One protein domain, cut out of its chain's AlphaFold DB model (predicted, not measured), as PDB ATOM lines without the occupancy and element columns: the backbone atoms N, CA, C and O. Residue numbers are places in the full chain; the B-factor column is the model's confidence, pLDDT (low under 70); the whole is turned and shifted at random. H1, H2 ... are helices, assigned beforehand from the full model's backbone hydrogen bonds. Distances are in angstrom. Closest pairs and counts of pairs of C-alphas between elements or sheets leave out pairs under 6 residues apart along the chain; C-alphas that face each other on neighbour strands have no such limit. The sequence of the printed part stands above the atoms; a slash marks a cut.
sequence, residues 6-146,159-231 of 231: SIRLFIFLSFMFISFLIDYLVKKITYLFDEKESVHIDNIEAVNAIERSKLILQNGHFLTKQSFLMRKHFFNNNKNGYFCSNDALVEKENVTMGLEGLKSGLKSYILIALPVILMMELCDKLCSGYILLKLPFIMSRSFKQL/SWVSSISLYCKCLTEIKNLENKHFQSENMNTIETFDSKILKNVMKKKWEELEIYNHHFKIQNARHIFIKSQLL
ATOM      1  N   SER A   6     135.711  92.000  79.523       72.44
ATOM      2  CA  SER A   6     136.627  91.161  80.309       72.44
ATOM      3  C   SER A   6     137.287  91.914  81.468       72.44
ATOM      4  O   SER A   6     137.252  91.447  82.603       72.44
ATOM      5  N   ILE A   7     137.818  93.111  81.214       75.56
ATOM      6  CA  ILE A   7     138.521  93.922  82.222       75.56
ATOM      7  C   ILE A   7     137.555  94.408  83.308       75.56
ATOM      8  O   ILE A   7     137.895  94.420  84.487       75.56
ATOM      9  N   ARG A   8     136.309  94.725  82.934       71.75
ATOM     10  CA  ARG A   8     135.262  95.112  83.894       71.75
ATOM     11  C   ARG A   8     134.918  93.996  84.878       71.75
ATOM     12  O   ARG A   8     134.760  94.268  86.063       71.75
ATOM     13  N   LEU A   9     134.816  92.757  84.393       74.81
ATOM     14  CA  LEU A   9     134.560  91.595  85.247       74.81
ATOM     15  C   LEU A   9     135.740  91.308  86.175       74.81
ATOM     16  O   LEU A   9     135.519  90.981  87.333       74.81
ATOM     17  N   PHE A  10     136.973  91.479  85.695       79.88
ATOM     18  CA  PHE A  10     138.168  91.297  86.515       79.88
ATOM     19  C   PHE A  10     138.257  92.325  87.654       79.88
ATOM     20  O   PHE A  10     138.478  91.944  88.802       79.88
ATOM     21  N   ILE A  11     138.008  93.607  87.364       75.81
ATOM     22  CA  ILE A  11     137.983  94.667  88.386       75.81
ATOM     23  C   ILE A  11     136.862  94.408  89.396       75.81
ATOM     24  O   ILE A  11     137.090  94.491  90.600       75.81
ATOM     25  N   PHE A  12     135.670  94.034  88.920       74.56
ATOM     26  CA  PHE A  12     134.545  93.709  89.793       74.56
ATOM     27  C   PHE A  12     134.842  92.506  90.699       74.56
ATOM     28  O   PHE A  12     134.605  92.569  91.901       74.56
ATOM     29  N   LEU A  13     135.401  91.428  90.146       79.19
ATOM     30  CA  LEU A  13     135.738  90.222  90.901       79.19
ATOM     31  C   LEU A  13     136.835  90.489  91.939       79.19
ATOM     32  O   LEU A  13     136.711  90.059  93.083       79.19
ATOM     33  N   SER A  14     137.874  91.237  91.557       80.62
ATOM     34  CA  SER A  14     138.950  91.647  92.463       80.62
ATOM     35  C   SER A  14     138.409  92.497  93.617       80.62
ATOM     36  O   SER A  14     138.699  92.239  94.783       80.62
ATOM     37  N   PHE A  15     137.523  93.447  93.311       77.31
ATOM     38  CA  PHE A  15     136.878  94.288  94.314       77.31
ATOM     39  C   PHE A  15     135.990  93.490  95.280       77.31
ATOM     40  O   PHE A  15     136.059  93.694  96.493       77.31
ATOM     41  N   MET A  16     135.190  92.552  94.766       76.56
ATOM     42  CA  MET A  16     134.362  91.652  95.581       76.56
ATOM     43  C   MET A  16     135.208  90.773  96.511       76.56
ATOM     44  O   MET A  16     134.840  90.536  97.657       76.56
ATOM     45  N   PHE A  17     136.365  90.311  96.035       84.06
ATOM     46  CA  PHE A  17     137.279  89.508  96.840       84.06
ATOM     47  C   PHE A  17     137.929  90.322  97.970       84.06
ATOM     48  O   PHE A  17     138.001  89.860  99.108       84.06
ATOM     49  N   ILE A  18     138.355  91.556  97.677       83.75
ATOM     50  CA  ILE A  18     138.961  92.462  98.665       83.75
ATOM     51  C   ILE A  18     137.940  92.888  99.729       83.75
ATOM     52  O   ILE A  18     138.255  92.849 100.916       83.75
ATOM     53  N   SER A  19     136.715  93.242  99.326       79.62
ATOM     54  CA  SER A  19     135.633  93.583 100.268       79.62
ATOM     55  C   SER A  19     135.318  92.426 101.210       79.62
ATOM     56  O   SER A  19     135.283  92.618 102.422       79.62
ATOM     57  N   PHE A  20     135.199  91.209 100.676       82.44
ATOM     58  CA  PHE A  20     134.988  90.014 101.487       82.44
ATOM     59  C   PHE A  20     136.116  89.773 102.506       82.44
ATOM     60  O   PHE A  20     135.851  89.434 103.660       82.44
ATOM     61  N   LEU A  21     137.378  89.965 102.105       87.50
ATOM     62  CA  LEU A  21     138.532  89.841 102.999       87.50
ATOM     63  C   LEU A  21     138.511  90.875 104.128       87.50
ATOM     64  O   LEU A  21     138.780  90.523 105.277       87.50
ATOM     65  N   ILE A  22     138.190  92.132 103.813       84.56
ATOM     66  CA  ILE A  22     138.102  93.212 104.802       84.56
ATOM     67  C   ILE A  22     136.978  92.922 105.800       84.56
ATOM     68  O   ILE A  22     137.223  92.974 107.005       84.56
ATOM     69  N   ASP A  23     135.795  92.527 105.328       81.62
ATOM     70  CA  ASP A  23     134.673  92.169 106.201       81.62
ATOM     71  C   ASP A  23     135.019  90.971 107.103       81.62
ATOM     72  O   ASP A  23     134.749  90.983 108.306       81.62
ATOM     73  N   TYR A  24     135.682  89.946 106.558       85.44
ATOM     74  CA  TYR A  24     136.140  88.795 107.337       85.44
ATOM     75  C   TYR A  24     137.168  89.180 108.416       85.44
ATOM     76  O   TYR A  24     137.073  88.726 109.560       85.44
ATOM     77  N   LEU A  25     138.134  90.041 108.078       88.06
ATOM     78  CA  LEU A  25     139.130  90.540 109.028       88.06
ATOM     79  C   LEU A  25     138.479  91.353 110.145       88.06
ATOM     80  O   LEU A  25     138.764  91.110 111.316       88.06
ATOM     81  N   VAL A  26     137.579  92.272 109.799       82.31
ATOM     82  CA  VAL A  26     136.883  93.131 110.766       82.31
ATOM     83  C   VAL A  26     136.044  92.294 111.722       82.31
ATOM     84  O   VAL A  26     136.099  92.530 112.926       82.31
ATOM     85  N   LYS A  27     135.347  91.256 111.245       81.88
ATOM     86  CA  LYS A  27     134.621  90.319 112.120       81.88
ATOM     87  C   LYS A  27     135.540  89.587 113.087       81.88
ATOM     88  O   LYS A  27     135.237  89.503 114.273       81.88
ATOM     89  N   LYS A  28     136.680  89.083 112.606       86.06
ATOM     90  CA  LYS A  28     137.643  88.370 113.455       86.06
ATOM     91  C   LYS A  28     138.270  89.297 114.497       86.06
ATOM     92  O   LYS A  28     138.432  88.895 115.642       86.06
ATOM     93  N   ILE A  29     138.576  90.535 114.113       85.00
ATOM     94  CA  ILE A  29     139.036  91.587 115.025       85.00
ATOM     95  C   ILE A  29     137.945  91.893 116.055       85.00
ATOM     96  O   ILE A  29     138.225  91.889 117.245       85.00
ATOM     97  N   THR A  30     136.697  92.078 115.624       78.69
ATOM     98  CA  THR A  30     135.557  92.335 116.520       78.69
ATOM     99  C   THR A  30     135.410  91.223 117.553       78.69
ATOM    100  O   THR A  30     135.348  91.517 118.739       78.69
ATOM    101  N   TYR A  31     135.467  89.962 117.114       82.75
ATOM    102  CA  TYR A  31     135.425  88.793 117.991       82.75
ATOM    103  C   TYR A  31     136.594  88.752 118.986       82.75
ATOM    104  O   TYR A  31     136.406  88.423 120.150       82.75
ATOM    105  N   LEU A  32     137.808  89.100 118.547       83.12
ATOM    106  CA  LEU A  32     138.986  89.148 119.422       83.12
ATOM    107  C   LEU A  32     138.897  90.260 120.469       83.12
ATOM    108  O   LEU A  32     139.426  90.109 121.565       83.12
ATOM    109  N   PHE A  33     138.260  91.372 120.118       74.75
ATOM    110  CA  PHE A  33     138.082  92.503 121.015       74.75
ATOM    111  C   PHE A  33     136.832  92.393 121.885       74.75
ATOM    112  O   PHE A  33     136.616  93.285 122.706       74.75
ATOM    113  N   ASP A  34     135.987  91.381 121.706       71.81
ATOM    114  CA  ASP A  34     134.800  91.161 122.530       71.81
ATOM    115  C   ASP A  34     135.230  90.644 123.914       71.81
ATOM    116  O   ASP A  34     135.151  89.463 124.251       71.81
ATOM    117  N   GLU A  35     135.778  91.548 124.724       62.53
ATOM    118  CA  GLU A  35     135.983  91.308 126.141       62.53
ATOM    119  C   GLU A  35     134.602  91.196 126.786       62.53
ATOM    120  O   GLU A  35     133.804  92.133 126.753       62.53
ATOM    121  N   LYS A  36     134.304  90.027 127.364       57.28
ATOM    122  CA  LYS A  36     133.144  89.868 128.243       57.28
ATOM    123  C   LYS A  36     133.372  90.750 129.464       57.28
ATOM    124  O   LYS A  36     134.025  90.318 130.413       57.28
ATOM    125  N   GLU A  37     132.849  91.974 129.433       60.38
ATOM    126  CA  GLU A  37     132.704  92.787 130.637       60.38
ATOM    127  C   GLU A  37     132.065  91.917 131.724       60.38
ATOM    128  O   GLU A  37     131.087  91.198 131.485       60.38
ATOM    129  N   SER A  38     132.663  91.921 132.916       52.06
ATOM    130  CA  SER A  38     132.131  91.183 134.056       52.06
ATOM    131  C   SER A  38     130.800  91.807 134.445       52.06
ATOM    132  O   SER A  38     130.756  92.804 135.165       52.06
ATOM    133  N   VAL A  39     129.717  91.235 133.925       58.22
ATOM    134  CA  VAL A  39     128.360  91.693 134.195       58.22
ATOM    135  C   VAL A  39     128.166  91.737 135.709       58.22
ATOM    136  O   VAL A  39     128.283  90.718 136.394       58.22
ATOM    137  N   HIS A  40     127.894  92.928 136.241       60.88
ATOM    138  CA  HIS A  40     127.578  93.092 137.652       60.88
ATOM    139  C   HIS A  40     126.333  92.261 137.995       60.88
ATOM    140  O   HIS A  40     125.319  92.337 137.301       60.88
ATOM    141  N   ILE A  41     126.417  91.468 139.067       65.69
ATOM    142  CA  ILE A  41     125.356  90.543 139.505       65.69
ATOM    143  C   ILE A  41     124.021  91.287 139.690       65.69
ATOM    144  O   ILE A  41     122.974  90.779 139.292       65.69
ATOM    145  N   ASP A  42     124.076  92.528 140.176       66.94
ATOM    146  CA  ASP A  42     122.912  93.393 140.398       66.94
ATOM    147  C   ASP A  42     122.152  93.707 139.094       66.94
ATOM    148  O   ASP A  42     120.918  93.729 139.068       66.94
ATOM    149  N   ASN A  43     122.865  93.873 137.974       72.94
ATOM    150  CA  ASN A  43     122.246  94.107 136.666       72.94
ATOM    151  C   ASN A  43     121.532  92.848 136.161       72.94
ATOM    152  O   ASN A  43     120.458  92.939 135.565       72.94
ATOM    153  N   ILE A  44     122.090  91.666 136.435       76.75
ATOM    154  CA  ILE A  44     121.473  90.382 136.074       76.75
ATOM    155  C   ILE A  44     120.195  90.169 136.885       76.75
ATOM    156  O   ILE A  44     119.172  89.766 136.329       76.75
ATOM    157  N   GLU A  45     120.228  90.459 138.187       81.25
ATOM    158  CA  GLU A  45     119.045  90.363 139.042       81.25
ATOM    159  C   GLU A  45     117.918  91.266 138.529       81.25
ATOM    160  O   GLU A  45     116.782  90.811 138.361       81.25
ATOM    161  N   ALA A  46     118.248  92.514 138.193       79.94
ATOM    162  CA  ALA A  46     117.296  93.476 137.659       79.94
ATOM    163  C   ALA A  46     116.690  93.036 136.317       79.94
ATOM    164  O   ALA A  46     115.472  93.125 136.129       79.94
ATOM    165  N   VAL A  47     117.508  92.518 135.399       81.31
ATOM    166  CA  VAL A  47     117.039  91.991 134.107       81.31
ATOM    167  C   VAL A  47     116.106  90.797 134.315       81.31
ATOM    168  O   VAL A  47     114.999  90.775 133.768       81.31
ATOM    169  N   ASN A  48     116.484  89.855 135.179       85.12
ATOM    170  CA  ASN A  48     115.657  88.695 135.513       85.12
ATOM    171  C   ASN A  48     114.332  89.107 136.175       85.12
ATOM    172  O   ASN A  48     113.280  88.517 135.907       85.12
ATOM    173  N   ALA A  49     114.345  90.133 137.028       86.50
ATOM    174  CA  ALA A  49     113.141  90.671 137.651       86.50
ATOM    175  C   ALA A  49     112.203  91.331 136.625       86.50
ATOM    176  O   ALA A  49     110.986  91.111 136.666       86.50
ATOM    177  N   ILE A  50     112.754  92.080 135.662       86.12
ATOM    178  CA  ILE A  50     112.000  92.662 134.542       86.12
ATOM    179  C   ILE A  50     111.376  91.555 133.688       86.12
ATOM    180  O   ILE A  50     110.174  91.601 133.409       86.12
ATOM    181  N   GLU A  51     112.139  90.530 133.309       87.12
ATOM    182  CA  GLU A  51     111.618  89.407 132.526       87.12
ATOM    183  C   GLU A  51     110.514  88.658 133.283       87.12
ATOM    184  O   GLU A  51     109.434  88.396 132.744       87.12
ATOM    185  N   ARG A  52     110.722  88.406 134.577       89.94
ATOM    186  CA  ARG A  52     109.715  87.784 135.437       89.94
ATOM    187  C   ARG A  52     108.425  88.602 135.495       89.94
ATOM    188  O   ARG A  52     107.338  88.022 135.429       89.94
ATOM    189  N   SER A  53     108.518  89.929 135.587       88.75
ATOM    190  CA  SER A  53     107.341  90.809 135.559       88.75
ATOM    191  C   SER A  53     106.584  90.720 134.227       88.75
ATOM    192  O   SER A  53     105.356  90.606 134.212       88.75
ATOM    193  N   LYS A  54     107.313  90.651 133.104       89.12
ATOM    194  CA  LYS A  54     106.749  90.461 131.762       89.12
ATOM    195  C   LYS A  54     106.019  89.124 131.652       89.12
ATOM    196  O   LYS A  54     104.895  89.092 131.155       89.12
ATOM    197  N   LEU A  55     106.606  88.039 132.157       90.00
ATOM    198  CA  LEU A  55     105.965  86.722 132.169       90.00
ATOM    199  C   LEU A  55     104.674  86.720 132.995       90.00
ATOM    200  O   LEU A  55     103.692  86.098 132.593       90.00
ATOM    201  N   ILE A  56     104.640  87.440 134.120       89.88
ATOM    202  CA  ILE A  56     103.428  87.585 134.938       89.88
ATOM    203  C   ILE A  56     102.343  88.368 134.190       89.88
ATOM    204  O   ILE A  56     101.177  87.997 134.278       89.88
ATOM    205  N   LEU A  57     102.696  89.399 133.423       87.12
ATOM    206  CA  LEU A  57     101.732  90.140 132.600       87.12
ATOM    207  C   LEU A  57     101.189  89.296 131.439       87.12
ATOM    208  O   LEU A  57      99.982  89.259 131.199       87.12
ATOM    209  N   GLN A  58     102.070  88.582 130.735       89.19
ATOM    210  CA  GLN A  58     101.700  87.776 129.569       89.19
ATOM    211  C   GLN A  58     100.894  86.532 129.969       89.19
ATOM    212  O   GLN A  58      99.827  86.267 129.413       89.19
ATOM    213  N   ASN A  59     101.362  85.803 130.985       89.44
ATOM    214  CA  ASN A  59     100.832  84.493 131.377       89.44
ATOM    215  C   ASN A  59     100.044  84.518 132.701       89.44
ATOM    216  O   ASN A  59      99.620  83.475 133.200       89.44
ATOM    217  N   GLY A  60      99.791  85.699 133.274       86.31
ATOM    218  CA  GLY A  60      99.111  85.863 134.568       86.31
ATOM    219  C   GLY A  60      97.671  85.360 134.616       86.31
ATOM    220  O   GLY A  60      97.141  85.070 135.686       86.31
ATOM    221  N   HIS A  61      97.046  85.196 133.455       88.12
ATOM    222  CA  HIS A  61      95.663  84.757 133.312       88.12
ATOM    223  C   HIS A  61      95.430  83.264 133.620       88.12
ATOM    224  O   HIS A  61      94.280  82.838 133.774       88.12
ATOM    225  N   PHE A  62      96.503  82.471 133.733       88.50
ATOM    226  CA  PHE A  62      96.456  81.074 134.188       88.50
ATOM    227  C   PHE A  62      96.597  80.929 135.710       88.50
ATOM    228  O   PHE A  62      96.259  79.891 136.273       88.50
ATOM    229  N   LEU A  63      97.090  81.965 136.389       89.94
ATOM    230  CA  LEU A  63      97.272  81.970 137.837       89.94
ATOM    231  C   LEU A  63      95.950  82.272 138.543       89.94
ATOM    232  O   LEU A  63      95.127  83.038 138.043       89.94
ATOM    233  N   THR A  64      95.757  81.717 139.741       90.56
ATOM    234  CA  THR A  64      94.617  82.091 140.589       90.56
ATOM    235  C   THR A  64      94.716  83.567 140.970       90.56
ATOM    236  O   THR A  64      95.821  84.088 141.155       90.56
ATOM    237  N   LYS A  65      93.569  84.236 141.149       89.50
ATOM    238  CA  LYS A  65      93.518  85.670 141.486       89.50
ATOM    239  C   LYS A  65      94.395  86.013 142.694       89.50
ATOM    240  O   LYS A  65      95.162  86.966 142.641       89.50
ATOM    241  N   GLN A  66      94.356  85.185 143.737       91.75
ATOM    242  CA  GLN A  66      95.165  85.382 144.941       91.75
ATOM    243  C   GLN A  66      96.672  85.296 144.662       91.75
ATOM    244  O   GLN A  66      97.432  86.166 145.079       91.75
ATOM    245  N   SER A  67      97.109  84.278 143.913       91.19
ATOM    246  CA  SER A  67      98.527  84.115 143.568       91.19
ATOM    247  C   SER A  67      99.044  85.241 142.667       91.19
ATOM    248  O   SER A  67     100.186  85.676 142.818       91.19
ATOM    249  N   PHE A  68      98.200  85.752 141.768       92.38
ATOM    250  CA  PHE A  68      98.527  86.901 140.934       92.38
ATOM    251  C   PHE A  68      98.670  88.177 141.771       92.38
ATOM    252  O   PHE A  68      99.672  88.875 141.639       92.38
ATOM    253  N   LEU A  69      97.722  88.454 142.674       91.12
ATOM    254  CA  LEU A  69      97.768  89.631 143.547       91.12
ATOM    255  C   LEU A  69      98.984  89.612 144.481       91.12
ATOM    256  O   LEU A  69      99.633  90.641 144.635       91.12
ATOM    257  N   MET A  70      99.351  88.452 145.034       91.19
ATOM    258  CA  MET A  70     100.559  88.309 145.856       91.19
ATOM    259  C   MET A  70     101.833  88.640 145.061       91.19
ATOM    260  O   MET A  70     102.712  89.345 145.555       91.19
ATOM    261  N   ARG A  71     101.925  88.176 143.806       91.25
ATOM    262  CA  ARG A  71     103.057  88.480 142.915       91.25
ATOM    263  C   ARG A  71     103.059  89.942 142.463       91.25
ATOM    264  O   ARG A  71     104.122  90.546 142.441       91.25
ATOM    265  N   LYS A  72     101.895  90.529 142.165       90.12
ATOM    266  CA  LYS A  72     101.753  91.967 141.871       90.12
ATOM    267  C   LYS A  72     102.193  92.812 143.069       90.12
ATOM    268  O   LYS A  72     102.927  93.776 142.893       90.12
ATOM    269  N   HIS A  73     101.816  92.412 144.282       89.81
ATOM    270  CA  HIS A  73     102.208  93.091 145.514       89.81
ATOM    271  C   HIS A  73     103.725  93.055 145.751       89.81
ATOM    272  O   HIS A  73     104.289  94.049 146.186       89.81
ATOM    273  N   PHE A  74     104.414  91.956 145.421       89.75
ATOM    274  CA  PHE A  74     105.882  91.892 145.506       89.75
ATOM    275  C   PHE A  74     106.581  92.971 144.652       89.75
ATOM    276  O   PHE A  74     107.584  93.539 145.075       89.75
ATOM    277  N   PHE A  75     106.037  93.290 143.475       88.88
ATOM    278  CA  PHE A  75     106.621  94.286 142.571       88.88
ATOM    279  C   PHE A  75     106.160  95.724 142.858       88.88
ATOM    280  O   PHE A  75     106.993  96.628 142.858       88.88
ATOM    281  N   ASN A  76     104.866  95.930 143.133       86.31
ATOM    282  CA  ASN A  76     104.235  97.259 143.185       86.31
ATOM    283  C   ASN A  76     103.946  97.776 144.607       86.31
ATOM    284  O   ASN A  76     103.235  98.764 144.758       86.31
ATOM    285  N   ASN A  77     104.430  97.123 145.666       86.56
ATOM    286  CA  ASN A  77     104.221  97.639 147.020       86.56
ATOM    287  C   ASN A  77     104.942  98.988 147.210       86.56
ATOM    288  O   ASN A  77     106.157  99.072 147.068       86.56
ATOM    289  N   ASN A  78     104.204 100.022 147.618       76.75
ATOM    290  CA  ASN A  78     104.729 101.381 147.784       76.75
ATOM    291  C   ASN A  78     105.885 101.489 148.796       76.75
ATOM    292  O   ASN A  78     106.650 102.445 148.730       76.75
ATOM    293  N   LYS A  79     105.998 100.555 149.753       74.19
ATOM    294  CA  LYS A  79     107.043 100.585 150.796       74.19
ATOM    295  C   LYS A  79     108.227  99.661 150.495       74.19
ATOM    296  O   LYS A  79     109.371 100.064 150.662       74.19
ATOM    297  N   ASN A  80     107.945  98.435 150.043       76.19
ATOM    298  CA  ASN A  80     108.939  97.357 149.905       76.19
ATOM    299  C   ASN A  80     108.902  96.687 148.515       76.19
ATOM    300  O   ASN A  80     109.295  95.530 148.374       76.19
ATOM    301  N   GLY A  81     108.304  97.334 147.516       79.50
ATOM    302  CA  GLY A  81     108.169  96.781 146.172       79.50
ATOM    303  C   GLY A  81     109.492  96.837 145.425       79.50
ATOM    304  O   GLY A  81     110.172  97.857 145.458       79.50
ATOM    305  N   TYR A  82     109.832  95.771 144.702       81.94
ATOM    306  CA  TYR A  82     111.096  95.687 143.961       81.94
ATOM    307  C   TYR A  82     111.317  96.875 143.001       81.94
ATOM    308  O   TYR A  82     112.431  97.369 142.871       81.94
ATOM    309  N   PHE A  83     110.256  97.395 142.368       79.44
ATOM    310  CA  PHE A  83     110.362  98.555 141.471       79.44
ATOM    311  C   PHE A  83     110.300  99.916 142.187       79.44
ATOM    312  O   PHE A  83     110.668 100.919 141.582       79.44
ATOM    313  N   CYS A  84     109.859  99.964 143.450       68.38
ATOM    314  CA  CYS A  84     109.737 101.196 144.240       68.38
ATOM    315  C   CYS A  84     110.916 101.408 145.207       68.38
ATOM    316  O   CYS A  84     111.256 102.544 145.509       68.38
ATOM    317  N   SER A  85     111.541 100.336 145.702       60.22
ATOM    318  CA  SER A  85     112.619 100.393 146.703       60.22
ATOM    319  C   SER A  85     114.024 100.540 146.098       60.22
ATOM    320  O   SER A  85     114.966 100.863 146.816       60.22
ATOM    321  N   ASN A  86     114.178 100.340 144.786       55.91
ATOM    322  CA  ASN A  86     115.485 100.290 144.115       55.91
ATOM    323  C   ASN A  86     116.027 101.653 143.642       55.91
ATOM    324  O   ASN A  86     116.968 101.700 142.849       55.91
ATOM    325  N   ASP A  87     115.519 102.773 144.170       53.19
ATOM    326  CA  ASP A  87     116.164 104.085 143.987       53.19
ATOM    327  C   ASP A  87     117.609 104.122 144.541       53.19
ATOM    328  O   ASP A  87     118.395 104.981 144.146       53.19
ATOM    329  N   ALA A  88     117.995 103.145 145.374       45.41
ATOM    330  CA  ALA A  88     119.329 102.996 145.959       45.41
ATOM    331  C   ALA A  88     120.421 102.458 145.006       45.41
ATOM    332  O   ALA A  88     121.600 102.518 145.347       45.41
ATOM    333  N   LEU A  89     120.084 101.963 143.807       49.62
ATOM    334  CA  LEU A  89     121.091 101.480 142.839       49.62
ATOM    335  C   LEU A  89     121.800 102.618 142.071       49.62
ATOM    336  O   LEU A  89     122.579 102.352 141.159       49.62
ATOM    337  N   VAL A  90     121.523 103.885 142.405       49.19
ATOM    338  CA  VAL A  90     121.916 105.052 141.591       49.19
ATOM    339  C   VAL A  90     123.063 105.878 142.188       49.19
ATOM    340  O   VAL A  90     123.703 106.620 141.453       49.19
ATOM    341  N   GLU A  91     123.413 105.741 143.467       43.69
ATOM    342  CA  GLU A  91     124.436 106.627 144.063       43.69
ATOM    343  C   GLU A  91     125.893 106.234 143.790       43.69
ATOM    344  O   GLU A  91     126.801 107.004 144.099       43.69
ATOM    345  N   LYS A  92     126.161 105.097 143.143       44.16
ATOM    346  CA  LYS A  92     127.491 104.852 142.568       44.16
ATOM    347  C   LYS A  92     127.546 105.397 141.146       44.16
ATOM    348  O   LYS A  92     127.645 104.654 140.172       44.16
ATOM    349  N   GLU A  93     127.518 106.725 141.052       45.75
ATOM    350  CA  GLU A  93     128.131 107.460 139.946       45.75
ATOM    351  C   GLU A  93     129.625 107.106 139.918       45.75
ATOM    352  O   GLU A  93     130.490 107.768 140.490       45.75
ATOM    353  N   ASN A  94     129.939 105.988 139.272       43.03
ATOM    354  CA  ASN A  94     131.298 105.633 138.931       43.03
ATOM    355  C   ASN A  94     131.753 106.612 137.844       43.03
ATOM    356  O   ASN A  94     131.486 106.419 136.659       43.03
ATOM    357  N   VAL A  95     132.482 107.651 138.253       45.78
ATOM    358  CA  VAL A  95     133.241 108.574 137.385       45.78
ATOM    359  C   VAL A  95     134.161 107.813 136.403       45.78
ATOM    360  O   VAL A  95     134.568 108.347 135.375       45.78
ATOM    361  N   THR A  96     134.426 106.527 136.649       48.69
ATOM    362  CA  THR A  96     135.153 105.612 135.758       48.69
ATOM    363  C   THR A  96     134.333 105.091 134.563       48.69
ATOM    364  O   THR A  96     134.926 104.811 133.523       48.69
ATOM    365  N   MET A  97     132.992 105.053 134.632       53.69
ATOM    366  CA  MET A  97     132.133 104.611 133.513       53.69
ATOM    367  C   MET A  97     132.096 105.604 132.346       53.69
ATOM    368  O   MET A  97     131.815 105.212 131.215       53.69
ATOM    369  N   GLY A  98     132.421 106.880 132.580       53.50
ATOM    370  CA  GLY A  98     132.515 107.861 131.500       53.50
ATOM    371  C   GLY A  98     133.590 107.482 130.481       53.50
ATOM    372  O   GLY A  98     133.375 107.615 129.284       53.50
ATOM    373  N   LEU A  99     134.728 106.942 130.926       56.38
ATOM    374  CA  LEU A  99     135.821 106.577 130.025       56.38
ATOM    375  C   LEU A  99     135.574 105.229 129.327       56.38
ATOM    376  O   LEU A  99     135.901 105.089 128.152       56.38
ATOM    377  N   GLU A 100     135.002 104.247 130.024       58.75
ATOM    378  CA  GLU A 100     134.723 102.907 129.480       58.75
ATOM    379  C   GLU A 100     133.519 102.907 128.528       58.75
ATOM    380  O   GLU A 100     133.622 102.382 127.420       58.75
ATOM    381  N   GLY A 101     132.439 103.618 128.871       62.94
ATOM    382  CA  GLY A 101     131.287 103.815 127.986       62.94
ATOM    383  C   GLY A 101     131.616 104.651 126.742       62.94
ATOM    384  O   GLY A 101     131.152 104.358 125.639       62.94
ATOM    385  N   LEU A 102     132.491 105.656 126.871       63.31
ATOM    386  CA  LEU A 102     133.014 106.368 125.699       63.31
ATOM    387  C   LEU A 102     133.902 105.457 124.842       63.31
ATOM    388  O   LEU A 102     133.803 105.500 123.617       63.31
ATOM    389  N   LYS A 103     134.738 104.601 125.446       63.72
ATOM    390  CA  LYS A 103     135.566 103.631 124.707       63.72
ATOM    391  C   LYS A 103     134.722 102.602 123.958       63.72
ATOM    392  O   LYS A 103     135.037 102.324 122.803       63.72
ATOM    393  N   SER A 104     133.656 102.069 124.557       63.53
ATOM    394  CA  SER A 104     132.768 101.104 123.895       63.53
ATOM    395  C   SER A 104     131.995 101.745 122.732       63.53
ATOM    396  O   SER A 104     131.944 101.179 121.636       63.53
ATOM    397  N   GLY A 105     131.502 102.976 122.909       68.38
ATOM    398  CA  GLY A 105     130.852 103.751 121.848       68.38
ATOM    399  C   GLY A 105     131.798 104.112 120.696       68.38
ATOM    400  O   GLY A 105     131.462 103.918 119.525       68.38
ATOM    401  N   LEU A 106     133.012 104.570 121.012       74.38
ATOM    402  CA  LEU A 106     134.043 104.870 120.013       74.38
ATOM    403  C   LEU A 106     134.492 103.610 119.270       74.38
ATOM    404  O   LEU A 106     134.653 103.647 118.053       74.38
ATOM    405  N   LYS A 107     134.648 102.485 119.971       71.06
ATOM    406  CA  LYS A 107     134.976 101.190 119.368       71.06
ATOM    407  C   LYS A 107     133.894 100.747 118.385       71.06
ATOM    408  O   LYS A 107     134.227 100.368 117.266       71.06
ATOM    409  N   SER A 108     132.619 100.857 118.759       70.56
ATOM    410  CA  SER A 108     131.488 100.551 117.871       70.56
ATOM    411  C   SER A 108     131.489 101.441 116.623       70.56
ATOM    412  O   SER A 108     131.388 100.952 115.495       70.56
ATOM    413  N   TYR A 109     131.718 102.745 116.804       79.62
ATOM    414  CA  TYR A 109     131.843 103.675 115.688       79.62
ATOM    415  C   TYR A 109     133.011 103.313 114.759       79.62
ATOM    416  O   TYR A 109     132.830 103.270 113.545       79.62
ATOM    417  N   ILE A 110     134.186 102.993 115.307       79.31
ATOM    418  CA  ILE A 110     135.371 102.606 114.526       79.31
ATOM    419  C   ILE A 110     135.118 101.305 113.760       79.31
ATOM    420  O   ILE A 110     135.428 101.241 112.574       79.31
ATOM    421  N   LEU A 111     134.521 100.294 114.392       77.94
ATOM    422  CA  LEU A 111     134.212  99.011 113.751       77.94
ATOM    423  C   LEU A 111     133.264  99.164 112.552       77.94
ATOM    424  O   LEU A 111     133.409  98.445 111.567       77.94
ATOM    425  N   ILE A 112     132.337 100.126 112.599       75.62
ATOM    426  CA  ILE A 112     131.401 100.410 111.500       75.62
ATOM    427  C   ILE A 112     132.007 101.355 110.453       75.62
ATOM    428  O   ILE A 112     131.771 101.187 109.255       75.62
ATOM    429  N   ALA A 113     132.766 102.364 110.883       80.75
ATOM    430  CA  ALA A 113     133.295 103.408 110.009       80.75
ATOM    431  C   ALA A 113     134.553 102.965 109.252       80.75
ATOM    432  O   ALA A 113     134.710 103.298 108.076       80.75
ATOM    433  N   LEU A 114     135.436 102.194 109.892       82.50
ATOM    434  CA  LEU A 114     136.715 101.767 109.321       82.50
ATOM    435  C   LEU A 114     136.556 100.977 108.008       82.50
ATOM    436  O   LEU A 114     137.227 101.337 107.038       82.50
ATOM    437  N   PRO A 115     135.658  99.974 107.904       80.19
ATOM    438  CA  PRO A 115     135.459  99.244 106.655       80.19
ATOM    439  C   PRO A 115     134.935 100.165 105.552       80.19
ATOM    440  O   PRO A 115     135.383 100.086 104.413       80.19
ATOM    441  N   VAL A 116     134.031 101.090 105.895       78.25
ATOM    442  CA  VAL A 116     133.418 102.018 104.934       78.25
ATOM    443  C   VAL A 116     134.450 102.985 104.355       78.25
ATOM    444  O   VAL A 116     134.457 103.203 103.144       78.25
ATOM    445  N   ILE A 117     135.324 103.540 105.198       81.44
ATOM    446  CA  ILE A 117     136.363 104.494 104.784       81.44
ATOM    447  C   ILE A 117     137.439 103.800 103.940       81.44
ATOM    448  O   ILE A 117     137.765 104.290 102.861       81.44
ATOM    449  N   LEU A 118     137.944 102.640 104.382       82.12
ATOM    450  CA  LEU A 118     138.949 101.868 103.635       82.12
ATOM    451  C   LEU A 118     138.457 101.506 102.236       82.12
ATOM    452  O   LEU A 118     139.182 101.629 101.250       82.12
ATOM    453  N   MET A 119     137.206 101.075 102.155       74.00
ATOM    454  CA  MET A 119     136.588 100.705 100.896       74.00
ATOM    455  C   MET A 119     136.298 101.914 100.003       74.00
ATOM    456  O   MET A 119     136.421 101.795  98.787       74.00
ATOM    457  N   MET A 120     135.962 103.073 100.580       72.81
ATOM    458  CA  MET A 120     135.822 104.324  99.830       72.81
ATOM    459  C   MET A 120     137.159 104.723  99.185       72.81
ATOM    460  O   MET A 120     137.207 104.960  97.983       72.81
ATOM    461  N   GLU A 121     138.264 104.652  99.932       77.81
ATOM    462  CA  GLU A 121     139.597 104.970  99.407       77.81
ATOM    463  C   GLU A 121     140.115 103.935  98.386       77.81
ATOM    464  O   GLU A 121     140.754 104.287  97.389       77.81
ATOM    465  N   LEU A 122     139.824 102.646  98.591       74.00
ATOM    466  CA  LEU A 122     140.113 101.589  97.611       74.00
ATOM    467  C   LEU A 122     139.310 101.777  96.323       74.00
ATOM    468  O   LEU A 122     139.825 101.523  95.233       74.00
ATOM    469  N   CYS A 123     138.062 102.228  96.440       70.00
ATOM    470  CA  CYS A 123     137.206 102.494  95.296       70.00
ATOM    471  C   CYS A 123     137.773 103.632  94.438       70.00
ATOM    472  O   CYS A 123     137.877 103.465  93.221       70.00
ATOM    473  N   ASP A 124     138.216 104.725  95.063       70.19
ATOM    474  CA  ASP A 124     138.826 105.865  94.370       70.19
ATOM    475  C   ASP A 124     140.119 105.452  93.640       70.19
ATOM    476  O   ASP A 124     140.306 105.759  92.459       70.19
ATOM    477  N   LYS A 125     140.984 104.652  94.286       70.00
ATOM    478  CA  LYS A 125     142.241 104.162  93.679       70.00
ATOM    479  C   LYS A 125     142.025 103.172  92.533       70.00
ATOM    480  O   LYS A 125     142.742 103.230  91.537       70.00
ATOM    481  N   LEU A 126     141.062 102.255  92.653       64.31
ATOM    482  CA  LEU A 126     140.810 101.222  91.637       64.31
ATOM    483  C   LEU A 126     140.042 101.751  90.419       64.31
ATOM    484  O   LEU A 126     140.044 101.109  89.367       64.31
ATOM    485  N   CYS A 127     139.359 102.888  90.564       56.41
ATOM    486  CA  CYS A 127     138.392 103.365  89.574       56.41
ATOM    487  C   CYS A 127     138.737 104.731  88.982       56.41
ATOM    488  O   CYS A 127     138.049 105.177  88.060       56.41
ATOM    489  N   SER A 128     139.832 105.348  89.437       61.38
ATOM    490  CA  SER A 128     140.421 106.520  88.795       61.38
ATOM    491  C   SER A 128     140.671 106.234  87.307       61.38
ATOM    492  O   SER A 128     141.483 105.383  86.938       61.38
ATOM    493  N   GLY A 129     139.910 106.913  86.442       56.47
ATOM    494  CA  GLY A 129     140.073 106.869  84.986       56.47
ATOM    495  C   GLY A 129     139.191 105.884  84.203       56.47
ATOM    496  O   GLY A 129     139.303 105.860  82.976       56.47
ATOM    497  N   TYR A 130     138.292 105.110  84.834       59.50
ATOM    498  CA  TYR A 130     137.471 104.110  84.125       59.50
ATOM    499  C   TYR A 130     135.961 104.227  84.387       59.50
ATOM    500  O   TYR A 130     135.509 104.443  85.505       59.50
ATOM    501  N   ILE A 131     135.151 104.006  83.344       56.44
ATOM    502  CA  ILE A 131     133.681 103.942  83.425       56.44
ATOM    503  C   ILE A 131     133.260 102.464  83.428       56.44
ATOM    504  O   ILE A 131     133.463 101.763  82.432       56.44
ATOM    505  N   LEU A 132     132.685 101.970  84.532       56.00
ATOM    506  CA  LEU A 132     132.435 100.532  84.711       56.00
ATOM    507  C   LEU A 132     131.065 100.069  84.190       56.00
ATOM    508  O   LEU A 132     131.018  99.136  83.382       56.00
ATOM    509  N   LEU A 133     129.946 100.676  84.602       56.75
ATOM    510  CA  LEU A 133     128.609 100.136  84.303       56.75
ATOM    511  C   LEU A 133     127.550 101.220  84.063       56.75
ATOM    512  O   LEU A 133     127.596 102.313  84.621       56.75
ATOM    513  N   LYS A 134     126.570 100.884  83.215       57.22
ATOM    514  CA  LYS A 134     125.352 101.669  83.003       57.22
ATOM    515  C   LYS A 134     124.269 101.134  83.935       57.22
ATOM    516  O   LYS A 134     123.952  99.946  83.862       57.22
ATOM    517  N   LEU A 135     123.720 101.974  84.809       56.97
ATOM    518  CA  LEU A 135     122.630 101.560  85.696       56.97
ATOM    519  C   LEU A 135     121.279 101.597  84.962       56.97
ATOM    520  O   LEU A 135     121.049 102.504  84.159       56.97
ATOM    521  N   PRO A 136     120.367 100.646  85.248       55.94
ATOM    522  CA  PRO A 136     119.046 100.575  84.618       55.94
ATOM    523  C   PRO A 136     118.044 101.604  85.172       55.94
ATOM    524  O   PRO A 136     116.871 101.554  84.820       55.94
ATOM    525  N   PHE A 137     118.478 102.522  86.042       56.47
ATOM    526  CA  PHE A 137     117.643 103.560  86.642       56.47
ATOM    527  C   PHE A 137     118.221 104.955  86.393       56.47
ATOM    528  O   PHE A 137     119.435 105.145  86.307       56.47
ATOM    529  N   ILE A 138     117.325 105.932  86.259       51.38
ATOM    530  CA  ILE A 138     117.660 107.330  85.983       51.38
ATOM    531  C   ILE A 138     118.059 107.990  87.307       51.38
ATOM    532  O   ILE A 138     117.287 107.985  88.263       51.38
ATOM    533  N   MET A 139     119.273 108.537  87.372       56.94
ATOM    534  CA  MET A 139     119.819 109.173  88.574       56.94
ATOM    535  C   MET A 139     119.628 110.694  88.568       56.94
ATOM    536  O   MET A 139     119.710 111.340  87.524       56.94
ATOM    537  N   SER A 140     119.404 111.275  89.752       60.50
ATOM    538  CA  SER A 140     119.297 112.731  89.951       60.50
ATOM    539  C   SER A 140     120.638 113.444  89.697       60.50
ATOM    540  O   SER A 140     121.701 112.911  90.018       60.50
ATOM    541  N   ARG A 141     120.601 114.679  89.164       54.34
ATOM    542  CA  ARG A 141     121.790 115.493  88.813       54.34
ATOM    543  C   ARG A 141     122.785 115.673  89.967       54.34
ATOM    544  O   ARG A 141     123.978 115.776  89.702       54.34
ATOM    545  N   SER A 142     122.341 115.649  91.221       56.12
ATOM    546  CA  SER A 142     123.222 115.776  92.394       56.12
ATOM    547  C   SER A 142     124.157 114.573  92.571       56.12
ATOM    548  O   SER A 142     125.298 114.730  92.998       56.12
ATOM    549  N   PHE A 143     123.722 113.374  92.165       55.75
ATOM    550  CA  PHE A 143     124.574 112.182  92.178       55.75
ATOM    551  C   PHE A 143     125.678 112.248  91.118       55.75
ATOM    552  O   PHE A 143     126.741 111.671  91.319       55.75
ATOM    553  N   LYS A 144     125.471 112.999  90.025       56.69
ATOM    554  CA  LYS A 144     126.480 113.193  88.972       56.69
ATOM    555  C   LYS A 144     127.754 113.827  89.542       56.69
ATOM    556  O   LYS A 144     128.840 113.345  89.257       56.69
ATOM    557  N   GLN A 145     127.624 114.841  90.399       58.28
ATOM    558  CA  GLN A 145     128.772 115.534  91.002       58.28
ATOM    559  C   GLN A 145     129.537 114.665  92.014       58.28
ATOM    560  O   GLN A 145     130.758 114.747  92.082       58.28
ATOM    561  N   LEU A 146     128.840 113.795  92.753       58.66
ATOM    562  CA  LEU A 146     129.456 112.828  93.674       58.66
ATOM    563  C   LEU A 146     130.179 111.687  92.944       58.66
ATOM    564  O   LEU A 146     131.187 111.191  93.429       58.66
ATOM    565  N   SER A 159     123.675 108.230  83.699       48.62
ATOM    566  CA  SER A 159     123.387 106.788  83.679       48.62
ATOM    567  C   SER A 159     124.668 105.939  83.703       48.62
ATOM    568  O   SER A 159     124.618 104.757  84.056       48.62
ATOM    569  N   TRP A 160     125.815 106.536  83.360       51.03
ATOM    570  CA  TRP A 160     127.135 105.934  83.516       51.03
ATOM    571  C   TRP A 160     127.588 106.125  84.946       51.03
ATOM    572  O   TRP A 160     127.874 107.245  85.373       51.03
ATOM    573  N   VAL A 161     127.606 105.030  85.694       52.19
ATOM    574  CA  VAL A 161     127.887 105.102  87.114       52.19
ATOM    575  C   VAL A 161     129.252 104.515  87.414       52.19
ATOM    576  O   VAL A 161     129.637 103.451  86.919       52.19
ATOM    577  N   SER A 162     129.999 105.284  88.202       54.12
ATOM    578  CA  SER A 162     131.244 104.854  88.811       54.12
ATOM    579  C   SER A 162     131.009 103.608  89.677       54.12
ATOM    580  O   SER A 162     129.916 103.360  90.187       54.12
ATOM    581  N   SER A 163     132.056 102.819  89.852       55.28
ATOM    582  CA  SER A 163     132.155 101.675  90.770       55.28
ATOM    583  C   SER A 163     131.510 101.880  92.150       55.28
ATOM    584  O   SER A 163     130.981 100.924  92.724       55.28
ATOM    585  N   ILE A 164     131.477 103.116  92.653       54.91
ATOM    586  CA  ILE A 164     130.975 103.453  93.989       54.91
ATOM    587  C   ILE A 164     129.492 103.101  94.203       54.91
ATOM    588  O   ILE A 164     129.111 102.712  95.304       54.91
ATOM    589  N   SER A 165     128.625 103.173  93.183       59.91
ATOM    590  CA  SER A 165     127.202 102.844  93.395       59.91
ATOM    591  C   SER A 165     126.958 101.340  93.474       59.91
ATOM    592  O   SER A 165     126.035 100.892  94.154       59.91
ATOM    593  N   LEU A 166     127.758 100.556  92.745       60.69
ATOM    594  CA  LEU A 166     127.731  99.098  92.826       60.69
ATOM    595  C   LEU A 166     128.236  98.649  94.187       60.69
ATOM    596  O   LEU A 166     127.646  97.748  94.772       60.69
ATOM    597  N   TYR A 167     129.249  99.332  94.717       63.22
ATOM    598  CA  TYR A 167     129.713  99.164  96.085       63.22
ATOM    599  C   TYR A 167     128.621  99.484  97.114       63.22
ATOM    600  O   TYR A 167     128.326  98.628  97.944       63.22
ATOM    601  N   CYS A 168     127.944 100.637  97.014       62.09
ATOM    602  CA  CYS A 168     126.828 100.962  97.911       62.09
ATOM    603  C   CYS A 168     125.743  99.877  97.887       62.09
ATOM    604  O   CYS A 168     125.202  99.517  98.933       62.09
ATOM    605  N   LYS A 169     125.454  99.313  96.711       66.19
ATOM    606  CA  LYS A 169     124.484  98.225  96.583       66.19
ATOM    607  C   LYS A 169     124.997  96.919  97.201       66.19
ATOM    608  O   LYS A 169     124.298  96.333  98.019       66.19
ATOM    609  N   CYS A 170     126.224  96.502  96.883       67.38
ATOM    610  CA  CYS A 170     126.815  95.264  97.400       67.38
ATOM    611  C   CYS A 170     126.973  95.292  98.925       67.38
ATOM    612  O   CYS A 170     126.615  94.325  99.585       67.38
ATOM    613  N   LEU A 171     127.424  96.411  99.496       67.62
ATOM    614  CA  LEU A 171     127.500  96.573 100.947       67.62
ATOM    615  C   LEU A 171     126.140  96.474 101.627       67.62
ATOM    616  O   LEU A 171     126.031  95.870 102.689       67.62
ATOM    617  N   THR A 172     125.116  97.104 101.049       69.25
ATOM    618  CA  THR A 172     123.770  97.074 101.633       69.25
ATOM    619  C   THR A 172     123.233  95.644 101.633       69.25
ATOM    620  O   THR A 172     122.679  95.191 102.632       69.25
ATOM    621  N   GLU A 173     123.466  94.895 100.554       72.94
ATOM    622  CA  GLU A 173     123.072  93.490 100.444       72.94
ATOM    623  C   GLU A 173     123.837  92.577 101.420       72.94
ATOM    624  O   GLU A 173     123.216  91.759 102.097       72.94
ATOM    625  N   ILE A 174     125.162  92.733 101.542       69.44
ATOM    626  CA  ILE A 174     125.995  91.942 102.466       69.44
ATOM    627  C   ILE A 174     125.587  92.215 103.919       69.44
ATOM    628  O   ILE A 174     125.325  91.274 104.667       69.44
ATOM    629  N   LYS A 175     125.405  93.487 104.295       70.75
ATOM    630  CA  LYS A 175     124.894  93.866 105.623       70.75
ATOM    631  C   LYS A 175     123.511  93.276 105.894       70.75
ATOM    632  O   LYS A 175     123.249  92.805 106.994       70.75
ATOM    633  N   ASN A 176     122.626  93.246 104.898       70.06
ATOM    634  CA  ASN A 176     121.304  92.633 105.042       70.06
ATOM    635  C   ASN A 176     121.374  91.113 105.258       70.06
ATOM    636  O   ASN A 176     120.545  90.564 105.986       70.06
ATOM    637  N   LEU A 177     122.334  90.424 104.636       69.00
ATOM    638  CA  LEU A 177     122.551  88.989 104.841       69.00
ATOM    639  C   LEU A 177     123.131  88.702 106.228       69.00
ATOM    640  O   LEU A 177     122.660  87.793 106.910       69.00
ATOM    641  N   GLU A 178     124.093  89.507 106.672       66.19
ATOM    642  CA  GLU A 178     124.679  89.396 108.009       66.19
ATOM    643  C   GLU A 178     123.658  89.683 109.102       66.19
ATOM    644  O   GLU A 178     123.527  88.887 110.027       66.19
ATOM    645  N   ASN A 179     122.859  90.742 108.957       65.06
ATOM    646  CA  ASN A 179     121.803  91.075 109.908       65.06
ATOM    647  C   ASN A 179     120.789  89.936 110.055       65.06
ATOM    648  O   ASN A 179     120.374  89.631 111.166       65.06
ATOM    649  N   LYS A 180     120.418  89.257 108.963       64.38
ATOM    650  CA  LYS A 180     119.511  88.099 109.031       64.38
ATOM    651  C   LYS A 180     120.114  86.917 109.786       64.38
ATOM    652  O   LYS A 180     119.383  86.206 110.468       64.38
ATOM    653  N   HIS A 181     121.419  86.698 109.658       60.16
ATOM    654  CA  HIS A 181     122.108  85.620 110.363       60.16
ATOM    655  C   HIS A 181     122.311  85.966 111.850       60.16
ATOM    656  O   HIS A 181     121.989  85.165 112.724       60.16
ATOM    657  N   PHE A 182     122.722  87.203 112.135       54.41
ATOM    658  CA  PHE A 182     123.063  87.709 113.467       54.41
ATOM    659  C   PHE A 182     121.841  88.032 114.351       54.41
ATOM    660  O   PHE A 182     121.871  87.823 115.562       54.41
ATOM    661  N   GLN A 183     120.713  88.456 113.766       50.00
ATOM    662  CA  GLN A 183     119.468  88.719 114.507       50.00
ATOM    663  C   GLN A 183     118.868  87.448 115.140       50.00
ATOM    664  O   GLN A 183     118.055  87.550 116.056       50.00
ATOM    665  N   SER A 184     119.281  86.255 114.692       46.09
ATOM    666  CA  SER A 184     118.862  84.988 115.304       46.09
ATOM    667  C   SER A 184     119.597  84.663 116.613       46.09
ATOM    668  O   SER A 184     119.016  84.010 117.478       46.09
ATOM    669  N   GLU A 185     120.821  85.167 116.805       47.34
ATOM    670  CA  GLU A 185     121.637  84.883 117.996       47.34
ATOM    671  C   GLU A 185     121.427  85.918 119.118       47.34
ATOM    672  O   GLU A 185     121.403  85.562 120.298       47.34
ATOM    673  N   ASN A 186     121.156  87.182 118.774       41.34
ATOM    674  CA  ASN A 186     121.043  88.280 119.748       41.34
ATOM    675  C   ASN A 186     119.700  88.393 120.492       41.34
ATOM    676  O   ASN A 186     119.531  89.302 121.300       41.34
ATOM    677  N   MET A 187     118.749  87.473 120.304       35.91
ATOM    678  CA  MET A 187     117.531  87.459 121.136       35.91
ATOM    679  C   MET A 187     117.786  87.015 122.590       35.91
ATOM    680  O   MET A 187     116.864  87.082 123.401       35.91
ATOM    681  N   ASN A 188     119.016  86.601 122.926       41.50
ATOM    682  CA  ASN A 188     119.366  86.041 124.235       41.50
ATOM    683  C   ASN A 188     120.555  86.725 124.931       41.50
ATOM    684  O   ASN A 188     120.899  86.351 126.053       41.50
ATOM    685  N   THR A 189     121.204  87.708 124.309       42.03
ATOM    686  CA  THR A 189     122.271  88.460 124.975       42.03
ATOM    687  C   THR A 189     121.641  89.592 125.758       42.03
ATOM    688  O   THR A 189     121.165  90.565 125.183       42.03
ATOM    689  N   ILE A 190     121.616  89.403 127.076       47.34
ATOM    690  CA  ILE A 190     121.328  90.413 128.091       47.34
ATOM    691  C   ILE A 190     122.069  91.689 127.692       47.34
ATOM    692  O   ILE A 190     123.287  91.772 127.833       47.34
ATOM    693  N   GLU A 191     121.331  92.647 127.132       48.62
ATOM    694  CA  GLU A 191     121.847  93.980 126.879       48.62
ATOM    695  C   GLU A 191     122.367  94.492 128.224       48.62
ATOM    696  O   GLU A 191     121.646  94.494 129.227       48.62
ATOM    697  N   THR A 192     123.644  94.862 128.270       50.94
ATOM    698  CA  THR A 192     124.232  95.641 129.357       50.94
ATOM    699  C   THR A 192     123.503  96.978 129.378       50.94
ATOM    700  O   THR A 192     123.911  97.946 128.741       50.94
ATOM    701  N   PHE A 193     122.334  97.000 130.017       53.50
ATOM    702  CA  PHE A 193     121.519  98.192 130.101       53.50
ATOM    703  C   PHE A 193     122.270  99.213 130.940       53.50
ATOM    704  O   PHE A 193     122.567  98.969 132.110       53.50
ATOM    705  N   ASP A 194     122.511 100.379 130.344       59.94
ATOM    706  CA  ASP A 194     122.835 101.588 131.088       59.94
ATOM    707  C   ASP A 194     121.870 101.707 132.275       59.94
ATOM    708  O   ASP A 194     120.647 101.588 132.110       59.94
ATOM    709  N   SER A 195     122.403 101.970 133.470       64.12
ATOM    710  CA  SER A 195     121.626 102.034 134.720       64.12
ATOM    711  C   SER A 195     120.413 102.972 134.613       64.12
ATOM    712  O   SER A 195     119.339 102.715 135.165       64.12
ATOM    713  N   LYS A 196     120.540 104.031 133.805       69.00
ATOM    714  CA  LYS A 196     119.472 104.984 133.484       69.00
ATOM    715  C   LYS A 196     118.369 104.399 132.595       69.00
ATOM    716  O   LYS A 196     117.189 104.666 132.829       69.00
ATOM    717  N   ILE A 197     118.727 103.607 131.582       72.69
ATOM    718  CA  ILE A 197     117.758 102.935 130.702       72.69
ATOM    719  C   ILE A 197     116.996 101.884 131.507       72.69
ATOM    720  O   ILE A 197     115.766 101.841 131.454       72.69
ATOM    721  N   LEU A 198     117.714 101.112 132.322       74.19
ATOM    722  CA  LEU A 198     117.142 100.101 133.200       74.19
ATOM    723  C   LEU A 198     116.080 100.701 134.139       74.19
ATOM    724  O   LEU A 198     114.978 100.163 134.245       74.19
ATOM    725  N   LYS A 199     116.353 101.868 134.740       76.75
ATOM    726  CA  LYS A 199     115.395 102.586 135.599       76.75
ATOM    727  C   LYS A 199     114.114 102.982 134.860       76.75
ATOM    728  O   LYS A 199     113.011 102.777 135.369       76.75
ATOM    729  N   ASN A 200     114.241 103.506 133.641       81.94
ATOM    730  CA  ASN A 200     113.081 103.865 132.820       81.94
ATOM    731  C   ASN A 200     112.238 102.633 132.460       81.94
ATOM    732  O   ASN A 200     111.007 102.688 132.500       81.94
ATOM    733  N   VAL A 201     112.892 101.510 132.152       82.88
ATOM    734  CA  VAL A 201     112.218 100.238 131.857       82.88
ATOM    735  C   VAL A 201     111.498  99.696 133.094       82.88
ATOM    736  O   VAL A 201     110.336  99.303 132.984       82.88
ATOM    737  N   MET A 202     112.134  99.719 134.272       82.94
ATOM    738  CA  MET A 202     111.497  99.306 135.531       82.94
ATOM    739  C   MET A 202     110.259 100.148 135.843       82.94
ATOM    740  O   MET A 202     109.202  99.592 136.146       82.94
ATOM    741  N   LYS A 203     110.352 101.475 135.693       85.50
ATOM    742  CA  LYS A 203     109.216 102.380 135.904       85.50
ATOM    743  C   LYS A 203     108.057 102.066 134.957       85.50
ATOM    744  O   LYS A 203     106.925 101.913 135.402       85.50
ATOM    745  N   LYS A 204     108.344 101.882 133.667       87.25
ATOM    746  CA  LYS A 204     107.328 101.492 132.680       87.25
ATOM    747  C   LYS A 204     106.649 100.171 133.060       87.25
ATOM    748  O   LYS A 204     105.434 100.042 132.944       87.25
ATOM    749  N   LYS A 205     107.416  99.180 133.527       85.62
ATOM    750  CA  LYS A 205     106.871  97.881 133.956       85.62
ATOM    751  C   LYS A 205     106.003  97.988 135.204       85.62
ATOM    752  O   LYS A 205     104.994  97.291 135.293       85.62
ATOM    753  N   TRP A 206     106.366  98.867 136.131       85.62
ATOM    754  CA  TRP A 206     105.553  99.177 137.301       85.62
ATOM    755  C   TRP A 206     104.188  99.767 136.905       85.62
ATOM    756  O   TRP A 206     103.162  99.246 137.352       85.62
ATOM    757  N   GLU A 207     104.169 100.745 135.989       87.38
ATOM    758  CA  GLU A 207     102.938 101.351 135.445       87.38
ATOM    759  C   GLU A 207     102.065 100.300 134.730       87.38
ATOM    760  O   GLU A 207     100.864 100.188 134.986       87.38
ATOM    761  N   GLU A 208     102.672  99.460 133.881       88.12
ATOM    762  CA  GLU A 208     101.977  98.363 133.186       88.12
ATOM    763  C   GLU A 208     101.325  97.375 134.172       88.12
ATOM    764  O   GLU A 208     100.181  96.954 133.976       88.12
ATOM    765  N   LEU A 209     102.032  97.008 135.245       86.00
ATOM    766  CA  LEU A 209     101.514  96.116 136.286       86.00
ATOM    767  C   LEU A 209     100.383  96.748 137.092       86.00
ATOM    768  O   LEU A 209      99.469  96.030 137.514       86.00
ATOM    769  N   GLU A 210     100.425  98.059 137.319       85.12
ATOM    770  CA  GLU A 210      99.400  98.770 138.075       85.12
ATOM    771  C   GLU A 210      98.067  98.763 137.325       85.12
ATOM    772  O   GLU A 210      97.053  98.344 137.897       85.12
ATOM    773  N   ILE A 211      98.108  99.086 136.030       87.88
ATOM    774  CA  ILE A 211      96.944  99.148 135.134       87.88
ATOM    775  C   ILE A 211      96.358  97.751 134.855       87.88
ATOM    776  O   ILE A 211      95.168  97.611 134.562       87.88
ATOM    777  N   TYR A 212      97.164  96.689 134.953       86.38
ATOM    778  CA  TYR A 212      96.713  95.342 134.618       86.38
ATOM    779  C   TYR A 212      95.684  94.783 135.616       86.38
ATOM    780  O   TYR A 212      95.961  94.591 136.808       86.38
ATOM    781  N   ASN A 213      94.517  94.413 135.077       84.06
ATOM    782  CA  ASN A 213      93.449  93.716 135.786       84.06
ATOM    783  C   ASN A 213      93.511  92.205 135.531       84.06
ATOM    784  O   ASN A 213      93.591  91.747 134.392       84.06
ATOM    785  N   HIS A 214      93.444  91.414 136.605       88.69
ATOM    786  CA  HIS A 214      93.497  89.955 136.511       88.69
ATOM    787  C   HIS A 214      92.214  89.383 135.903       88.69
ATOM    788  O   HIS A 214      91.120  89.615 136.420       88.69
ATOM    789  N   HIS A 215      92.365  88.584 134.847       85.75
ATOM    790  CA  HIS A 215      91.277  87.824 134.243       85.75
ATOM    791  C   HIS A 215      91.600  86.328 134.276       85.75
ATOM    792  O   HIS A 215      92.544  85.872 133.629       85.75
ATOM    793  N   PHE A 216      90.826  85.555 135.040       86.75
ATOM    794  CA  PHE A 216      91.076  84.129 135.238       86.75
ATOM    795  C   PHE A 216      90.392  83.284 134.158       86.75
ATOM    796  O   PHE A 216      89.176  83.107 134.180       86.75
ATOM    797  N   LYS A 217      91.166  82.721 133.221       83.81
ATOM    798  CA  LYS A 217      90.596  81.951 132.095       83.81
ATOM    799  C   LYS A 217      90.159  80.529 132.465       83.81
ATOM    800  O   LYS A 217      89.294  79.962 131.805       83.81
ATOM    801  N   ILE A 218      90.735  79.936 133.512       82.00
ATOM    802  CA  ILE A 218      90.545  78.508 133.835       82.00
ATOM    803  C   ILE A 218      89.210  78.243 134.564       82.00
ATOM    804  O   ILE A 218      88.799  77.094 134.703       82.00
ATOM    805  N   GLN A 219      88.464  79.277 134.969       79.94
ATOM    806  CA  GLN A 219      87.201  79.110 135.704       79.94
ATOM    807  C   GLN A 219      86.169  78.250 134.956       79.94
ATOM    808  O   GLN A 219      85.509  77.406 135.558       79.94
ATOM    809  N   ASN A 220      86.092  78.402 133.631       79.75
ATOM    810  CA  ASN A 220      85.129  77.689 132.790       79.75
ATOM    811  C   ASN A 220      85.681  76.380 132.201       79.75
ATOM    812  O   ASN A 220      84.961  75.680 131.490       79.75
ATOM    813  N   ALA A 221      86.932  76.015 132.506       81.75
ATOM    814  CA  ALA A 221      87.581  74.837 131.929       81.75
ATOM    815  C   ALA A 221      86.831  73.536 132.259       81.75
ATOM    816  O   ALA A 221      86.699  72.669 131.401       81.75
ATOM    817  N   ARG A 222      86.265  73.429 133.471       80.38
ATOM    818  CA  ARG A 222      85.448  72.272 133.877       80.38
ATOM    819  C   ARG A 222      84.201  72.109 133.006       80.38
ATOM    820  O   ARG A 222      83.909  71.005 132.563       80.38
ATOM    821  N   HIS A 223      83.495  73.201 132.720       82.00
ATOM    822  CA  HIS A 223      82.302  73.170 131.871       82.00
ATOM    823  C   HIS A 223      82.636  72.828 130.416       82.00
ATOM    824  O   HIS A 223      81.900  72.077 129.781       82.00
ATOM    825  N   ILE A 224      83.759  73.337 129.901       85.06
ATOM    826  CA  ILE A 224      84.241  73.021 128.550       85.06
ATOM    827  C   ILE A 224      84.597  71.533 128.443       85.06
ATOM    828  O   ILE A 224      84.187  70.883 127.485       85.06
ATOM    829  N   PHE A 225      85.287  70.985 129.446       85.94
ATOM    830  CA  PHE A 225      85.668  69.573 129.480       85.94
ATOM    831  C   PHE A 225      84.449  68.638 129.499       85.94
ATOM    832  O   PHE A 225      84.372  67.697 128.711       85.94
ATOM    833  N   ILE A 226      83.451  68.936 130.337       86.56
ATOM    834  CA  ILE A 226      82.202  68.159 130.390       86.56
ATOM    835  C   ILE A 226      81.462  68.235 129.046       86.56
ATOM    836  O   ILE A 226      80.989  67.220 128.545       86.56
ATOM    837  N   LYS A 227      81.413  69.415 128.412       84.56
ATOM    838  CA  LYS A 227      80.787  69.586 127.093       84.56
ATOM    839  C   LYS A 227      81.500  68.796 125.989       84.56
ATOM    840  O   LYS A 227      80.829  68.301 125.096       84.56
ATOM    841  N   SER A 228      82.827  68.658 126.051       82.50
ATOM    842  CA  SER A 228      83.593  67.857 125.085       82.50
ATOM    843  C   SER A 228      83.476  66.344 125.278       82.50
ATOM    844  O   SER A 228      83.782  65.618 124.348       82.50
ATOM    845  N   GLN A 229      83.068  65.865 126.460       77.81
ATOM    846  CA  GLN A 229      82.821  64.433 126.695       77.81
ATOM    847  C   GLN A 229      81.391  64.000 126.340       77.81
ATOM    848  O   GLN A 229      81.118  62.807 126.263       77.81
ATOM    849  N   LEU A 230      80.476  64.960 126.175       71.56
ATOM    850  CA  LEU A 230      79.078  64.728 125.796       71.56
ATOM    851  C   LEU A 230      78.833  64.839 124.277       71.56
ATOM    852  O   LEU A 230      77.701  64.635 123.841       71.56
ATOM    853  N   LEU A 231      79.864  65.183 123.499       57.19
ATOM    854  CA  LEU A 231      79.903  65.188 122.030       57.19
ATOM    855  C   LEU A 231      80.722  63.990 121.544       57.19
ATOM    856  O   LEU A 231      80.320  63.407 120.515       57.19
TER     857      LEU A 231
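AT A GLANCE: This is residues 6 to 146 and 159 to 231 of the 231 residues of the protein "ER membrane protein complex subunit 3" of Clastoptera arizonana (Arizona spittle bug) (UniProt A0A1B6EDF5). Two helical lobes lie far apart, with an open middle crossed by three links: H1, H5 and H7 make one lobe, while H2, H3, H4 and H8 make the other. Residues 220 to 231, mostly in H9, stick out beyond the second lobe, and a loop with the short H6 lies at the far end of the first. The printed part has 214 residues with nine named helices, H1 to H9 in order, and no named strand; its class is all helix. It is extended, with a radius of gyration of the C-alphas of 27.6 A and spans of 78 by 64 by 35 A, only just flat.

IN THESE COORDINATES: H1, residues 6 to 33, begins with C-alpha 6 at (136.627, 91.161, 80.309) and is 40.8 A long. H2, residues 41 to 62, is 30.9 A long with a kink of 42 degrees near residue 56. H3 is residues 65 to 76 and H4 is residues 82 to 90. H5, residues 97 to 127, is 44.4 A long with a kink of 31 degrees near residue 111. H6 is residues 141 to 146, H7 is residues 163 to 182, 28.2 A, and H8 is residues 195 to 211, 24.9 A. H9, residues 217 to 229, ends with C-alpha 229 at (82.821, 64.433, 126.695).

HOW THE PARTS SIT: H1, H5 and H7 form an up and down bundle, each running against the one before. H1 touches H5, closest C-alphas Ile 22 and Pro 115, 6.8 A, at a shallow tilt of 13 degrees, opposite ways. H5 touches H7 with residues 120 to 127 alone, closest C-alphas Cys 123 and Ile 164, 6.4 A, at a steep tilt of 41 degrees. H2, H3 and H8 form a second such bundle. H2 touches H8, closest C-alphas Ile 50 and Met 202, 6.7 A, at 20 degrees, a shallow tilt, the same way. H2 and H3, a hairpin, only just touch, with 3 pairs of C-alphas within 8 A, the closest Gly 60 and Phe 68, 6.5 A. H4 touches H8, closest C-alphas Phe 83 and Met 202, 6.1 A. H6 touches no helix. Every O i to N i+4 pair is within hydrogen-bond range in H1, H7 and H8; the others have H2 16 of 18, H3 7 of 8, H5 25 of 27, H9 6 of 9, H4 0 of 5 with 1 of 6 O i to N i+3 pairs, and H6 0 of 2 with 3 of 3.

THE WHOLE: The C-alphas farthest apart, Gly 129 and Leu 230, are 84.6 A apart. Residues 147 to 158 are not printed, and C-alphas 146 and 159 across the cut are 13.2 A apart. The links H5 to H6 and H7 to H8 are long. The model's mean pLDDT over the printed part is 71.7; 87 residues are under 70, among them 84 to 105 and 126 to 146.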